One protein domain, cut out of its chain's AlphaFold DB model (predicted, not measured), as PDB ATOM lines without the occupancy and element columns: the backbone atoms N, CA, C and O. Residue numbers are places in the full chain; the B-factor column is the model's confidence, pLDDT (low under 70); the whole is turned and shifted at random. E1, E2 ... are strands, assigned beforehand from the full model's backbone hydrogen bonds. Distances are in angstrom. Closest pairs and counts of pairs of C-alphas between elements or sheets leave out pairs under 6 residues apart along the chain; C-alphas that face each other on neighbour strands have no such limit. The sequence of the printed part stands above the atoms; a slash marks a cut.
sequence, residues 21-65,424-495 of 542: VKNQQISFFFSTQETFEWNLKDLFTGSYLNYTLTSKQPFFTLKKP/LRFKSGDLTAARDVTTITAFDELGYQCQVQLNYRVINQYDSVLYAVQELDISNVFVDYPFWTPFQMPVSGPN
ATOM      1  N   VAL A  21     121.859 199.950 112.692       85.31
ATOM      2  CA  VAL A  21     122.403 198.768 113.368       85.31
ATOM      3  C   VAL A  21     123.795 199.096 113.884       85.31
ATOM      4  O   VAL A  21     124.648 199.521 113.106       85.31
ATOM      5  N   LYS A  22     124.042 198.854 115.176       80.31
ATOM      6  CA  LYS A  22     125.374 199.004 115.784       80.31
ATOM      7  C   LYS A  22     126.295 197.846 115.394       80.31
ATOM      8  O   LYS A  22     127.426 198.084 114.994       80.31
ATOM      9  N   ASN A  23     125.772 196.615 115.451       74.62
ATOM     10  CA  ASN A  23     126.482 195.374 115.122       74.62
ATOM     11  C   ASN A  23     125.616 194.480 114.226       74.62
ATOM     12  O   ASN A  23     124.543 194.052 114.638       74.62
ATOM     13  N   GLN A  24     126.075 194.179 113.007       77.06
ATOM     14  CA  GLN A  24     125.285 193.423 112.017       77.06
ATOM     15  C   GLN A  24     125.128 191.937 112.355       77.06
ATOM     16  O   GLN A  24     124.133 191.315 111.973       77.06
ATOM     17  N   GLN A  25     126.104 191.372 113.063       78.06
ATOM     18  CA  GLN A  25     126.121 189.978 113.481       78.06
ATOM     19  C   GLN A  25     126.613 189.891 114.918       78.06
ATOM     20  O   GLN A  25     127.528 190.618 115.299       78.06
ATOM     21  N   ILE A  26     126.000 189.006 115.697       74.25
ATOM     22  CA  ILE A  26     126.434 188.685 117.056       74.25
ATOM     23  C   ILE A  26     126.302 187.182 117.293       74.25
ATOM     24  O   ILE A  26     125.371 186.544 116.788       74.25
ATOM     25  N   SER A  27     127.253 186.622 118.039       73.12
ATOM     26  CA  SER A  27     127.389 185.176 118.236       73.12
ATOM     27  C   SER A  27     127.421 184.818 119.722       73.12
ATOM     28  O   SER A  27     128.258 185.349 120.451       73.12
ATOM     29  N   PHE A  28     126.535 183.916 120.171       73.88
ATOM     30  CA  PHE A  28     126.402 183.555 121.593       73.88
ATOM     31  C   PHE A  28     126.114 182.080 121.848       73.88
ATOM     32  O   PHE A  28     125.417 181.421 121.075       73.88
ATOM     33  N   PHE A  29     126.572 181.590 122.999       75.62
ATOM     34  CA  PHE A  29     126.278 180.248 123.491       75.62
ATOM     35  C   PHE A  29     125.480 180.323 124.791       75.62
ATOM     36  O   PHE A  29     125.869 181.030 125.717       75.62
ATOM     37  N   PHE A  30     124.385 179.571 124.845       75.19
ATOM     38  CA  PHE A  30     123.507 179.465 126.005       75.19
ATOM     39  C   PHE A  30     123.436 178.038 126.511       75.19
ATOM     40  O   PHE A  30     123.448 177.099 125.717       75.19
ATOM     41  N   SER A  31     123.272 177.870 127.814       74.50
ATOM     42  CA  SER A  31     122.927 176.587 128.418       74.50
ATOM     43  C   SER A  31     121.413 176.437 128.594       74.50
ATOM     44  O   SER A  31     120.681 177.408 128.788       74.50
ATOM     45  N   THR A  32     120.926 175.195 128.551       76.69
ATOM     46  CA  THR A  32     119.500 174.848 128.692       76.69
ATOM     47  C   THR A  32     118.842 175.350 129.989       76.69
ATOM     48  O   THR A  32     117.628 175.543 130.019       76.69
ATOM     49  N   GLN A  33     119.603 175.605 131.060       71.38
ATOM     50  CA  GLN A  33     119.064 176.116 132.336       71.38
ATOM     51  C   GLN A  33     119.128 177.639 132.489       71.38
ATOM     52  O   GLN A  33     118.762 178.175 133.534       71.38
ATOM     53  N   GLU A  34     119.582 178.355 131.468       65.81
ATOM     54  CA  GLU A  34     119.783 179.792 131.571       65.81
ATOM     55  C   GLU A  34     118.586 180.565 131.049       65.81
ATOM     56  O   GLU A  34     117.932 180.196 130.077       65.81
ATOM     57  N   THR A  35     118.309 181.686 131.702       69.38
ATOM     58  CA  THR A  35     117.478 182.741 131.136       69.38
ATOM     59  C   THR A  35     118.352 183.964 130.993       69.38
ATOM     60  O   THR A  35     119.162 184.267 131.868       69.38
ATOM     61  N   PHE A  36     118.186 184.654 129.877       75.00
ATOM     62  CA  PHE A  36     119.035 185.773 129.538       75.00
ATOM     63  C   PHE A  36     118.220 186.859 128.834       75.00
ATOM     64  O   PHE A  36     117.353 186.526 128.027       75.00
ATOM     65  N   GLU A  37     118.485 188.139 129.109       79.31
ATOM     66  CA  GLU A  37     117.813 189.267 128.454       79.31
ATOM     67  C   GLU A  37     118.818 190.292 127.902       79.31
ATOM     68  O   GLU A  37     119.534 190.927 128.670       79.31
ATOM     69  N   TRP A  38     118.841 190.499 126.578       77.44
ATOM     70  CA  TRP A  38     119.635 191.565 125.945       77.44
ATOM     71  C   TRP A  38     118.789 192.808 125.789       77.44
ATOM     72  O   TRP A  38     117.644 192.713 125.341       77.44
ATOM     73  N   ASN A  39     119.367 193.971 126.071       79.31
ATOM     74  CA  ASN A  39     118.739 195.229 125.722       79.31
ATOM     75  C   ASN A  39     118.907 195.477 124.216       79.31
ATOM     76  O   ASN A  39     120.011 195.439 123.677       79.31
ATOM     77  N   LEU A  40     117.805 195.719 123.510       80.38
ATOM     78  CA  LEU A  40     117.848 195.907 122.058       80.38
ATOM     79  C   LEU A  40     118.522 197.230 121.665       80.38
ATOM     80  O   LEU A  40     119.020 197.333 120.543       80.38
ATOM     81  N   LYS A  41     118.647 198.186 122.601       77.25
ATOM     82  CA  LYS A  41     119.438 199.417 122.413       77.25
ATOM     83  C   LYS A  41     120.922 199.145 122.149       77.25
ATOM     84  O   LYS A  41     121.616 199.998 121.601       77.25
ATOM     85  N   ASP A  42     121.432 197.980 122.540       77.88
ATOM     86  CA  ASP A  42     122.836 197.618 122.316       77.88
ATOM     87  C   ASP A  42     123.074 197.174 120.865       77.88
ATOM     88  O   ASP A  42     124.205 197.166 120.384       77.88
ATOM     89  N   LEU A  43     121.996 196.852 120.147       78.81
ATOM     90  CA  LEU A  43     122.024 196.347 118.776       78.81
ATOM     91  C   LEU A  43     121.539 197.382 117.761       78.81
ATOM     92  O   LEU A  43     122.027 197.404 116.630       78.81
ATOM     93  N   PHE A  44     120.612 198.247 118.169       82.38
ATOM     94  CA  PHE A  44     119.945 199.211 117.303       82.38
ATOM     95  C   PHE A  44     120.006 200.633 117.880       82.38
ATOM     96  O   PHE A  44     120.034 200.817 119.098       82.38
ATOM     97  N   THR A  45     119.994 201.634 117.003       81.81
ATOM     98  CA  THR A  45     119.652 203.034 117.315       81.81
ATOM     99  C   THR A  45     118.516 203.495 116.410       81.81
ATOM    100  O   THR A  45     118.293 202.921 115.341       81.81
ATOM    101  N   GLY A  46     117.777 204.510 116.846       78.44
ATOM    102  CA  GLY A  46     116.641 205.053 116.109       78.44
ATOM    103  C   GLY A  46     115.441 205.346 117.007       78.44
ATOM    104  O   GLY A  46     115.359 204.899 118.152       78.44
ATOM    105  N   SER A  47     114.494 206.112 116.473       80.12
ATOM    106  CA  SER A  47     113.294 206.542 117.198       80.12
ATOM    107  C   SER A  47     112.119 205.580 116.989       80.12
ATOM    108  O   SER A  47     111.840 205.174 115.862       80.12
ATOM    109  N   TYR A  48     111.384 205.267 118.064       80.19
ATOM    110  CA  TYR A  48     110.148 204.460 118.036       80.19
ATOM    111  C   TYR A  48     110.288 203.064 117.410       80.19
ATOM    112  O   TYR A  48     109.409 202.596 116.680       80.19
ATOM    113  N   LEU A  49     111.400 202.389 117.692       80.38
ATOM    114  CA  LEU A  49     111.695 201.097 117.086       80.38
ATOM    115  C   LEU A  49     110.739 200.003 117.579       80.38
ATOM    116  O   LEU A  49     110.633 199.716 118.773       80.38
ATOM    117  N   ASN A  50     110.092 199.329 116.631       85.94
ATOM    118  CA  ASN A  50     109.353 198.094 116.858       85.94
ATOM    119  C   ASN A  50     110.164 196.896 116.377       85.94
ATOM    120  O   ASN A  50     110.740 196.923 115.293       85.94
ATOM    121  N   TYR A  51     110.157 195.818 117.158       87.38
ATOM    122  CA  TYR A  51     111.004 194.657 116.904       87.38
ATOM    123  C   TYR A  51     110.192 193.418 116.528       87.38
ATOM    124  O   TYR A  51     109.165 193.117 117.143       87.38
ATOM    125  N   THR A  52     110.705 192.643 115.576       90.12
ATOM    126  CA  THR A  52     110.197 191.312 115.225       90.12
ATOM    127  C   THR A  52     111.336 190.305 115.124       90.12
ATOM    128  O   THR A  52     112.456 190.655 114.758       90.12
ATOM    129  N   LEU A  53     111.039 189.038 115.406       88.75
ATOM    130  CA  LEU A  53     111.943 187.914 115.159       88.75
ATOM    131  C   LEU A  53     111.497 187.163 113.908       88.75
ATOM    132  O   LEU A  53     110.291 187.037 113.672       88.75
ATOM    133  N   THR A  54     112.448 186.606 113.158       82.75
ATOM    134  CA  THR A  54     112.139 185.610 112.123       82.75
ATOM    135  C   THR A  54     111.290 184.480 112.725       82.75
ATOM    136  O   THR A  54     111.438 184.111 113.893       82.75
ATOM    137  N   SER A  55     110.320 183.989 111.954       63.78
ATOM    138  CA  SER A  55     109.177 183.212 112.453       63.78
ATOM    139  C   SER A  55     109.540 181.997 113.324       63.78
ATOM    140  O   SER A  55     110.378 181.192 112.938       63.78
ATOM    141  N   LYS A  56     108.812 181.840 114.448       61.62
ATOM    142  CA  LYS A  56     108.750 180.680 115.371       61.62
ATOM    143  C   LYS A  56     110.083 179.956 115.621       61.62
ATOM    144  O   LYS A  56     110.255 178.807 115.231       61.62
ATOM    145  N   GLN A  57     110.953 180.579 116.409       73.81
ATOM    146  CA  GLN A  57     112.030 179.869 117.103       73.81
ATOM    147  C   GLN A  57     111.651 179.584 118.570       73.81
ATOM    148  O   GLN A  57     111.017 180.432 119.205       73.81
ATOM    149  N   PRO A  58     112.006 178.414 119.135       82.81
ATOM    150  CA  PRO A  58     111.599 178.042 120.491       82.81
ATOM    151  C   PRO A  58     112.409 178.754 121.588       82.81
ATOM    152  O   PRO A  58     111.944 178.845 122.723       82.81
ATOM    153  N   PHE A  59     113.588 179.280 121.248       84.69
ATOM    154  CA  PHE A  59     114.578 179.751 122.217       84.69
ATOM    155  C   PHE A  59     114.435 181.213 122.618       84.69
ATOM    156  O   PHE A  59     114.763 181.555 123.746       84.69
ATOM    157  N   PHE A  60     113.940 182.083 121.736       86.00
ATOM    158  CA  PHE A  60     113.916 183.519 122.009       86.00
ATOM    159  C   PHE A  60     112.524 184.120 121.914       86.00
ATOM    160  O   PHE A  60     111.675 183.701 121.126       86.00
ATOM    161  N   THR A  61     112.318 185.172 122.695       87.88
ATOM    162  CA  THR A  61     111.137 186.032 122.647       87.88
ATOM    163  C   THR A  61     111.521 187.484 122.793       87.88
ATOM    164  O   THR A  61     112.395 187.818 123.583       87.88
ATOM    165  N   LEU A  62     110.819 188.353 122.076       87.19
ATOM    166  CA  LEU A  62     110.944 189.791 122.260       87.19
ATOM    167  C   LEU A  62     110.020 190.258 123.381       87.19
ATOM    168  O   LEU A  62     108.828 189.936 123.395       87.19
ATOM    169  N   LYS A  63     110.568 191.060 124.287       86.44
ATOM    170  CA  LYS A  63     109.814 191.909 125.200       86.44
ATOM    171  C   LYS A  63     109.752 193.308 124.608       86.44
ATOM    172  O   LYS A  63     110.776 193.886 124.249       86.44
ATOM    173  N   LYS A  64     108.537 193.835 124.503       86.75
ATOM    174  CA  LYS A  64     108.297 195.212 124.062       86.75
ATOM    175  C   LYS A  64     108.864 196.213 125.085       86.75
ATOM    176  O   LYS A  64     108.998 195.841 126.250       86.75
ATOM    177  N   PRO A  65     109.150 197.466 124.684       86.81
ATOM    178  CA  PRO A  65     109.585 198.520 125.603       86.81
ATOM    179  C   PRO A  65     108.678 198.681 126.829       86.81
ATOM    180  O   PRO A  65     109.178 198.783 127.942       86.81
ATOM    181  N   LEU A 424     115.515 191.284 124.047       84.31
ATOM    182  CA  LEU A 424     115.489 189.907 123.566       84.31
ATOM    183  C   LEU A 424     115.715 188.960 124.742       84.31
ATOM    184  O   LEU A 424     116.798 188.943 125.316       84.31
ATOM    185  N   ARG A 425     114.714 188.145 125.070       85.56
ATOM    186  CA  ARG A 425     114.804 187.115 126.103       85.56
ATOM    187  C   ARG A 425     115.101 185.752 125.493       85.56
ATOM    188  O   ARG A 425     114.281 185.260 124.719       85.56
ATOM    189  N   PHE A 426     116.195 185.124 125.905       82.75
ATOM    190  CA  PHE A 426     116.413 183.685 125.770       82.75
ATOM    191  C   PHE A 426     115.644 182.937 126.867       82.75
ATOM    192  O   PHE A 426     115.683 183.320 128.039       82.75
ATOM    193  N   LYS A 427     114.918 181.889 126.481       80.88
ATOM    194  CA  LYS A 427     114.106 181.052 127.360       80.88
ATOM    195  C   LYS A 427     114.896 179.822 127.784       80.88
ATOM    196  O   LYS A 427     115.295 179.034 126.929       80.88
ATOM    197  N   SER A 428     114.989 179.604 129.091       74.31
ATOM    198  CA  SER A 428     115.409 178.312 129.631       74.31
ATOM    199  C   SER A 428     114.485 177.197 129.133       74.31
ATOM    200  O   SER A 428     113.264 177.385 129.051       74.31
ATOM    201  N   GLY A 429     115.040 176.022 128.868       77.38
ATOM    202  CA  GLY A 429     114.289 174.839 128.464       77.38
ATOM    203  C   GLY A 429     115.209 173.700 128.046       77.38
ATOM    204  O   GLY A 429     116.411 173.875 127.927       77.38
ATOM    205  N   ASP A 430     114.645 172.527 127.773       78.56
ATOM    206  CA  ASP A 430     115.436 171.307 127.535       78.56
ATOM    207  C   ASP A 430     115.980 171.169 126.102       78.56
ATOM    208  O   ASP A 430     116.707 170.225 125.783       78.56
ATOM    209  N   LEU A 431     115.609 172.091 125.214       83.94
ATOM    210  CA  LEU A 431     115.996 172.050 123.809       83.94
ATOM    211  C   LEU A 431     117.448 172.506 123.640       83.94
ATOM    212  O   LEU A 431     117.864 173.513 124.200       83.94
ATOM    213  N   THR A 432     118.206 171.789 122.813       83.12
ATOM    214  CA  THR A 432     119.564 172.172 122.401       83.12
ATOM    215  C   THR A 432     119.573 172.546 120.920       83.12
ATOM    216  O   THR A 432     118.697 172.130 120.160       83.12
ATOM    217  N   ALA A 433     120.558 173.335 120.503       81.06
ATOM    218  CA  ALA A 433     120.753 173.753 119.118       81.06
ATOM    219  C   ALA A 433     122.251 173.746 118.819       81.06
ATOM    220  O   ALA A 433     123.006 174.400 119.530       81.06
ATOM    221  N   ALA A 434     122.688 173.002 117.799       75.56
ATOM    222  CA  ALA A 434     124.113 172.796 117.522       75.56
ATOM    223  C   ALA A 434     124.811 174.053 116.975       75.56
ATOM    224  O   ALA A 434     125.884 174.407 117.456       75.56
ATOM    225  N   ARG A 435     124.201 174.711 115.986       82.19
ATOM    226  CA  ARG A 435     124.444 176.083 115.513       82.19
ATOM    227  C   ARG A 435     123.208 176.474 114.719       82.19
ATOM    228  O   ARG A 435     122.804 175.718 113.837       82.19
ATOM    229  N   ASP A 436     122.613 177.603 115.044       84.88
ATOM    230  CA  ASP A 436     121.426 178.094 114.360       84.88
ATOM    231  C   ASP A 436     121.483 179.619 114.240       84.88
ATOM    232  O   ASP A 436     122.287 180.279 114.906       84.88
ATOM    233  N   VAL A 437     120.669 180.169 113.345       86.69
ATOM    234  CA  VAL A 437     120.646 181.596 113.041       86.69
ATOM    235  C   VAL A 437     119.224 182.108 113.124       86.69
ATOM    236  O   VAL A 437     118.292 181.538 112.565       86.69
ATOM    237  N   THR A 438     119.063 183.239 113.790       88.00
ATOM    238  CA  THR A 438     117.814 183.995 113.777       88.00
ATOM    239  C   THR A 438     118.101 185.455 113.459       88.00
ATOM    240  O   THR A 438     119.244 185.903 113.488       88.00
ATOM    241  N   THR A 439     117.079 186.216 113.099       90.81
ATOM    242  CA  THR A 439     117.221 187.622 112.730       90.81
ATOM    243  C   THR A 439     116.272 188.446 113.575       90.81
ATOM    244  O   THR A 439     115.064 188.197 113.603       90.81
ATOM    245  N   ILE A 440     116.821 189.446 114.261       90.38
ATOM    246  CA  ILE A 440     116.012 190.519 114.824       90.38
ATOM    247  C   ILE A 440     115.883 191.582 113.750       90.38
ATOM    248  O   ILE A 440     116.872 192.041 113.183       90.38
ATOM    249  N   THR A 441     114.651 191.980 113.487       91.38
ATOM    250  CA  THR A 441     114.341 193.110 112.627       91.38
ATOM    251  C   THR A 441     113.754 194.228 113.471       91.38
ATOM    252  O   THR A 441     112.828 193.975 114.238       91.38
ATOM    253  N   ALA A 442     114.272 195.439 113.305       89.75
ATOM    254  CA  ALA A 442     113.711 196.666 113.843       89.75
ATOM    255  C   ALA A 442     113.079 197.492 112.711       89.75
ATOM    256  O   ALA A 442     113.609 197.528 111.597       89.75
ATOM    257  N   PHE A 443     111.952 198.139 113.003       88.50
ATOM    258  CA  PHE A 443     111.254 199.058 112.106       88.50
ATOM    259  C   PHE A 443     110.956 200.362 112.838       88.50
ATOM    260  O   PHE A 443     110.471 200.315 113.971       88.50
ATOM    261  N   ASP A 444     111.200 201.501 112.196       85.06
ATOM    262  CA  ASP A 444     110.739 202.797 112.701       85.06
ATOM    263  C   ASP A 444     109.291 203.110 112.269       85.06
ATOM    264  O   ASP A 444     108.653 202.356 111.528       85.06
ATOM    265  N   GLU A 445     108.748 204.233 112.745       79.06
ATOM    266  CA  GLU A 445     107.384 204.682 112.411       79.06
ATOM    267  C   GLU A 445     107.187 205.041 110.931       79.06
ATOM    268  O   GLU A 445     106.051 205.051 110.452       79.06
ATOM    269  N   LEU A 446     108.271 205.325 110.205       81.44
ATOM    270  CA  LEU A 446     108.252 205.635 108.776       81.44
ATOM    271  C   LEU A 446     108.400 204.370 107.911       81.44
ATOM    272  O   LEU A 446     108.278 204.444 106.687       81.44
ATOM    273  N   GLY A 447     108.619 203.210 108.536       80.00
ATOM    274  CA  GLY A 447     108.763 201.917 107.880       80.00
ATOM    275  C   GLY A 447     110.184 201.597 107.412       80.00
ATOM    276  O   GLY A 447     110.360 200.601 106.706       80.00
ATOM    277  N   TYR A 448     111.201 202.385 107.789       85.94
ATOM    278  CA  TYR A 448     112.588 201.994 107.542       85.94
ATOM    279  C   TYR A 448     112.949 200.805 108.421       85.94
ATOM    280  O   TYR A 448     112.634 200.756 109.609       85.94
ATOM    281  N   GLN A 449     113.632 199.845 107.810       90.62
ATOM    282  CA  GLN A 449     113.949 198.569 108.421       90.62
ATOM    283  C   GLN A 449     115.455 198.419 108.585       90.62
ATOM    284  O   GLN A 449     116.216 198.653 107.644       90.62
ATOM    285  N   CYS A 450     115.879 197.938 109.747       90.56
ATOM    286  CA  CYS A 450     117.253 197.531 109.986       90.56
ATOM    287  C   CYS A 450     117.295 196.173 110.714       90.56
ATOM    288  O   CYS A 450     116.339 195.789 111.390       90.56
ATOM    289  N   GLN A 451     118.334 195.364 110.485       92.75
ATOM    290  CA  GLN A 451     118.352 193.951 110.888       92.75
ATOM    291  C   GLN A 451     119.688 193.531 111.499       92.75
ATOM    292  O   GLN A 451     120.745 193.960 111.043       92.75
ATOM    293  N   VAL A 452     119.621 192.625 112.475       88.75
ATOM    294  CA  VAL A 452     120.778 191.972 113.103       88.75
ATOM    295  C   VAL A 452     120.612 190.465 113.021       88.75
ATOM    296  O   VAL A 452     119.557 189.932 113.378       88.75
ATOM    297  N   GLN A 453     121.656 189.770 112.571       88.50
ATOM    298  CA  GLN A 453     121.708 188.311 112.597       88.50
ATOM    299  C   GLN A 453     122.299 187.825 113.923       88.50
ATOM    300  O   GLN A 453     123.371 188.252 114.347       88.50
ATOM    301  N   LEU A 454     121.585 186.911 114.567       84.94
ATOM    302  CA  LEU A 454     121.990 186.239 115.788       84.94
ATOM    303  C   LEU A 454     122.427 184.823 115.439       84.94
ATOM    304  O   LEU A 454     121.587 183.984 115.112       84.94
ATOM    305  N   ASN A 455     123.720 184.552 115.548       84.56
ATOM    306  CA  ASN A 455     124.246 183.198 115.478       84.56
ATOM    307  C   ASN A 455     124.256 182.627 116.897       84.56
ATOM    308  O   ASN A 455     124.828 183.226 117.807       84.56
ATOM    309  N   TYR A 456     123.618 181.483 117.125       82.19
ATOM    310  CA  TYR A 456     123.528 180.935 118.472       82.19
ATOM    311  C   TYR A 456     123.711 179.422 118.530       82.19
ATOM    312  O   TYR A 456     123.448 178.684 117.580       82.19
ATOM    313  N   ARG A 457     124.170 178.960 119.693       81.94
ATOM    314  CA  ARG A 457     124.212 177.547 120.080       81.94
ATOM    315  C   ARG A 457     123.555 177.403 121.442       81.94
ATOM    316  O   ARG A 457     123.825 178.200 122.336       81.94
ATOM    317  N   VAL A 458     122.739 176.368 121.607       82.25
ATOM    318  CA  VAL A 458     122.178 175.999 122.909       82.25
ATOM    319  C   VAL A 458     122.759 174.656 123.314       82.25
ATOM    320  O   VAL A 458     122.494 173.640 122.670       82.25
ATOM    321  N   ILE A 459     123.590 174.668 124.348       83.19
ATOM    322  CA  ILE A 459     124.275 173.496 124.884       83.19
ATOM    323  C   ILE A 459     123.512 172.930 126.074       83.19
ATOM    324  O   ILE A 459     122.793 173.633 126.781       83.19
ATOM    325  N   ASN A 460     123.666 171.631 126.296       79.19
ATOM    326  CA  ASN A 460     123.116 171.008 127.489       79.19
ATOM    327  C   ASN A 460     123.846 171.552 128.731       79.19
ATOM    328  O   ASN A 460     125.065 171.687 128.709       79.19
ATOM    329  N   GLN A 461     123.125 171.792 129.824       74.06
ATOM    330  CA  GLN A 461     123.714 172.188 131.112       74.06
ATOM    331  C   GLN A 461     124.845 171.267 131.616       74.06
ATOM    332  O   GLN A 461     125.718 171.708 132.358       74.06
ATOM    333  N   TYR A 462     124.833 169.988 131.228       76.12
ATOM    334  CA  TYR A 462     125.836 168.989 131.611       76.12
ATOM    335  C   TYR A 462     126.905 168.773 130.535       76.12
ATOM    336  O   TYR A 462     127.669 167.806 130.601       76.12
ATOM    337  N   ASP A 463     126.949 169.630 129.515       71.00
ATOM    338  CA  ASP A 463     127.978 169.571 128.492       71.00
ATOM    339  C   ASP A 463     129.359 169.861 129.105       71.00
ATOM    340  O   ASP A 463     129.561 170.835 129.830       71.00
ATOM    341  N   SER A 464     130.317 168.978 128.823       67.00
ATOM    342  CA  SER A 464     131.692 169.045 129.337       67.00
ATOM    343  C   SER A 464     132.698 169.535 128.293       67.00
ATOM    344  O   SER A 464     133.898 169.601 128.573       67.00
ATOM    345  N   VAL A 465     132.231 169.866 127.084       67.69
ATOM    346  CA  VAL A 465     133.064 170.362 125.988       67.69
ATOM    347  C   VAL A 465     133.483 171.814 126.249       67.69
ATOM    348  O   VAL A 465     132.669 172.670 126.584       67.69
ATOM    349  N   LEU A 466     134.779 172.088 126.077       57.53
ATOM    350  CA  LEU A 466     135.350 173.437 126.096       57.53
ATOM    351  C   LEU A 466     135.152 174.094 124.726       57.53
ATOM    352  O   LEU A 466     135.648 173.578 123.723       57.53
ATOM    353  N   TYR A 467     134.461 175.231 124.691       64.06
ATOM    354  CA  TYR A 467     134.207 175.994 123.468       64.06
ATOM    355  C   TYR A 467     135.186 177.167 123.334       64.06
ATOM    356  O   TYR A 467     135.547 177.806 124.322       64.06
ATOM    357  N   ALA A 468     135.646 177.444 122.111       55.97
ATOM    358  CA  ALA A 468     136.581 178.536 121.859       55.97
ATOM    359  C   ALA A 468     135.865 179.895 121.923       55.97
ATOM    360  O   ALA A 468     134.917 180.137 121.182       55.97
ATOM    361  N   VAL A 469     136.362 180.809 122.765       53.50
ATOM    362  CA  VAL A 469     135.796 182.165 122.949       53.50
ATOM    363  C   VAL A 469     135.919 183.028 121.687       53.50
ATOM    364  O   VAL A 469     135.163 183.968 121.504       53.50
ATOM    365  N   GLN A 470     136.833 182.682 120.780       53.19
ATOM    366  CA  GLN A 470     137.015 183.355 119.487       53.19
ATOM    367  C   GLN A 470     135.788 183.235 118.564       53.19
ATOM    368  O   GLN A 470     135.704 183.961 117.582       53.19
ATOM    369  N   GLU A 471     134.853 182.328 118.865       54.00
ATOM    370  CA  GLU A 471     133.570 182.206 118.162       54.00
ATOM    371  C   GLU A 471     132.473 183.130 118.738       54.00
ATOM    372  O   GLU A 471     131.341 183.097 118.258       54.00
ATOM    373  N   LEU A 472     132.777 183.927 119.773       53.56
ATOM    374  CA  LEU A 472     131.831 184.793 120.481       53.56
ATOM    375  C   LEU A 472     132.163 186.278 120.254       53.56
ATOM    376  O   LEU A 472     133.249 186.734 120.602       53.56
ATOM    377  N   ASP A 473     131.192 187.044 119.754       52.59
ATOM    378  CA  ASP A 473     131.268 188.510 119.652       52.59
ATOM    379  C   ASP A 473     130.668 189.133 120.917       52.59
ATOM    380  O   ASP A 473     129.545 189.641 120.924       52.59
ATOM    381  N   ILE A 474     131.388 189.037 122.036       46.28
ATOM    382  CA  ILE A 474     130.935 189.639 123.293       46.28
ATOM    383  C   ILE A 474     131.447 191.084 123.353       46.28
ATOM    384  O   ILE A 474     132.633 191.324 123.568       46.28
ATOM    385  N   SER A 475     130.554 192.060 123.181       35.12
ATOM    386  CA  SER A 475     130.824 193.449 123.598       35.12
ATOM    387  C   SER A 475     130.962 193.473 125.122       35.12
ATOM    388  O   SER A 475     130.197 192.772 125.766       35.12
ATOM    389  N   ASN A 476     131.912 194.219 125.704       32.50
ATOM    390  CA  ASN A 476     132.191 194.251 127.153       32.50
ATOM    391  C   ASN A 476     130.921 194.182 128.021       32.50
ATOM    392  O   ASN A 476     130.198 195.168 128.148       32.50
ATOM    393  N   VAL A 477     130.676 193.027 128.641       33.25
ATOM    394  CA  VAL A 477     129.570 192.839 129.576       33.25
ATOM    395  C   VAL A 477     130.122 192.770 130.993       33.25
ATOM    396  O   VAL A 477     130.922 191.893 131.312       33.25
ATOM    397  N   PHE A 478     129.672 193.690 131.844       30.77
ATOM    398  CA  PHE A 478     129.915 193.670 133.284       30.77
ATOM    399  C   PHE A 478     129.118 192.542 133.968       30.77
ATOM    400  O   PHE A 478     127.952 192.309 133.649       30.77
ATOM    401  N   VAL A 479     129.768 191.829 134.894       31.70
ATOM    402  CA  VAL A 479     129.277 190.606 135.557       31.70
ATOM    403  C   VAL A 479     129.233 190.839 137.067       31.70
ATOM    404  O   VAL A 479     130.261 191.211 137.618       31.70
ATOM    405  N   ASP A 480     128.107 190.559 137.736       26.19
ATOM    406  CA  ASP A 480     128.048 190.415 139.201       26.19
ATOM    407  C   ASP A 480     126.947 189.429 139.655       26.19
ATOM    408  O   ASP A 480     125.890 189.308 139.035       26.19
ATOM    409  N   TYR A 481     127.216 188.699 140.747       28.36
ATOM    410  CA  TYR A 481     126.421 187.604 141.341       28.36
ATOM    411  C   TYR A 481     126.379 187.787 142.879       28.36
ATOM    412  O   TYR A 481     127.389 188.214 143.436       28.36
ATOM    413  N   PRO A 482     125.354 187.344 143.639       35.69
ATOM    414  CA  PRO A 482     123.917 187.340 143.399       35.69
ATOM    415  C   PRO A 482     123.190 188.311 144.360       35.69
ATOM    416  O   PRO A 482     123.162 188.099 145.571       35.69
ATOM    417  N   PHE A 483     122.493 189.308 143.821       26.28
ATOM    418  CA  PHE A 483     121.319 189.921 144.454       26.28
ATOM    419  C   PHE A 483     120.317 190.278 143.350       26.28
ATOM    420  O   PHE A 483     120.711 190.623 142.240       26.28
ATOM    421  N   TRP A 484     119.021 190.153 143.648       29.91
ATOM    422  CA  TRP A 484     117.898 190.402 142.736       29.91
ATOM    423  C   TRP A 484     117.862 191.863 142.248       29.91
ATOM    424  O   TRP A 484     117.118 192.685 142.773       29.91
ATOM    425  N   THR A 485     118.655 192.177 141.227       27.64
ATOM    426  CA  THR A 485     118.626 193.434 140.469       27.64
ATOM    427  C   THR A 485     118.437 193.122 138.972       27.64
ATOM    428  O   THR A 485     118.726 192.005 138.542       27.64
ATOM    429  N   PRO A 486     117.866 194.048 138.175       29.55
ATOM    430  CA  PRO A 486     117.271 193.783 136.854       29.55
ATOM    431  C   PRO A 486     118.260 193.535 135.696       29.55
ATOM    432  O   PRO A 486     117.864 193.589 134.528       29.55
ATOM    433  N   PHE A 487     119.518 193.214 135.992       31.11
ATOM    434  CA  PHE A 487     120.548 192.917 135.001       31.11
ATOM    435  C   PHE A 487     120.975 191.454 135.142       31.11
ATOM    436  O   PHE A 487     121.492 191.041 136.175       31.11
ATOM    437  N   GLN A 488     120.705 190.647 134.114       32.91
ATOM    438  CA  GLN A 488     121.073 189.232 134.060       32.91
ATOM    439  C   GLN A 488     122.004 188.997 132.870       32.91
ATOM    440  O   GLN A 488     121.620 189.290 131.739       32.91
ATOM    441  N   MET A 489     123.181 188.410 133.119       35.00
ATOM    442  CA  MET A 489     123.977 187.702 132.109       35.00
ATOM    443  C   MET A 489     124.305 186.259 132.537       35.00
ATOM    444  O   MET A 489     124.280 185.978 133.735       35.00
ATOM    445  N   PRO A 490     124.535 185.326 131.585       34.03
ATOM    446  CA  PRO A 490     124.457 183.883 131.781       34.03
ATOM    447  C   PRO A 490     125.801 183.303 132.246       34.03
ATOM    448  O   PRO A 490     126.864 183.758 131.819       34.03
ATOM    449  N   VAL A 491     125.767 182.272 133.094       33.88
ATOM    450  CA  VAL A 491     126.954 181.487 133.465       33.88
ATOM    451  C   VAL A 491     126.601 180.002 133.573       33.88
ATOM    452  O   VAL A 491     126.122 179.543 134.608       33.88
ATOM    453  N   SER A 492     126.907 179.233 132.525       33.78
ATOM    454  CA  SER A 492     127.130 177.788 132.567       33.78
ATOM    455  C   SER A 492     127.654 177.271 131.223       33.78
ATOM    456  O   SER A 492     126.961 177.149 130.219       33.78
ATOM    457  N   GLY A 493     128.946 176.972 131.259       36.75
ATOM    458  CA  GLY A 493     129.797 176.430 130.210       36.75
ATOM    459  C   GLY A 493     131.233 176.810 130.581       36.75
ATOM    460  O   GLY A 493     131.433 177.897 131.132       36.75
ATOM    461  N   PRO A 494     132.247 175.952 130.393       32.22
ATOM    462  CA  PRO A 494     133.607 176.263 130.816       32.22
ATOM    463  C   PRO A 494     134.220 177.330 129.893       32.22
ATOM    464  O   PRO A 494     134.994 177.032 128.988       32.22
ATOM    465  N   ASN A 495     133.882 178.597 130.132       36.59
ATOM    466  CA  ASN A 495     134.469 179.757 129.470       36.59
ATOM    467  C   ASN A 495     135.801 180.088 130.153       36.59
ATOM    468  O   ASN A 495     135.939 181.067 130.884       36.59
TER     469      ASN A 495
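This is residues 21 to 65 and 424 to 495 of the 542 residues of an uncharacterized protein of Paramecium tetraurelia (UniProt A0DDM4). Little of this domain is regular structure, but its strands make a loose, incompletely closed barrel: a curled sheet, E1 E7 E6 E3, mixed, and a small antiparallel one, E2 E5 E4, partly facing it. The 117 printed residues, class all strand, hold seven named strands, E1 to E7 along the chain, with only 44 residues. The whole is compact, radius of gyration of the C-alphas 14.7 A, spanning 48 by 32 by 26 A.

Find C-alpha 449 at (113.949, 198.569, 108.421); from there E7 runs 31.7 A to C-alpha 459 at (124.275, 173.496, 124.884). Look next for E6, residues 433 to 443, 27.9 A, E1, 25 to 31, 20.3 A, and E3, 50 to 53. The small sheet has E2, 36 to 39, E5, 424 to 426, and E4, 60 to 63.

In the strongly twisted large sheet, E6 and E7 form a hairpin, N 438 and O 454 2.9 A apart. E1 is parallel to E7, N 28 to O 455 3.0 A; E3 is antiparallel to E6, N 52 to O 441 2.8 A. E5 is antiparallel to E2, N 38 to O 424 2.9 A, and to E4, N 61 to O 425 2.8 A. The closest C-alphas of E3 and E4, Thr 52 and Leu 62, are 7.2 A apart; E1 and E2 are apart.

Residues 66 to 423 are cut out, C-alphas 65 and 424 lying 10.6 A apart. Residues 460 to 495 hold no named element; pLDDT is under 70 at 34 to 35, 55 to 56 and 464 to 495.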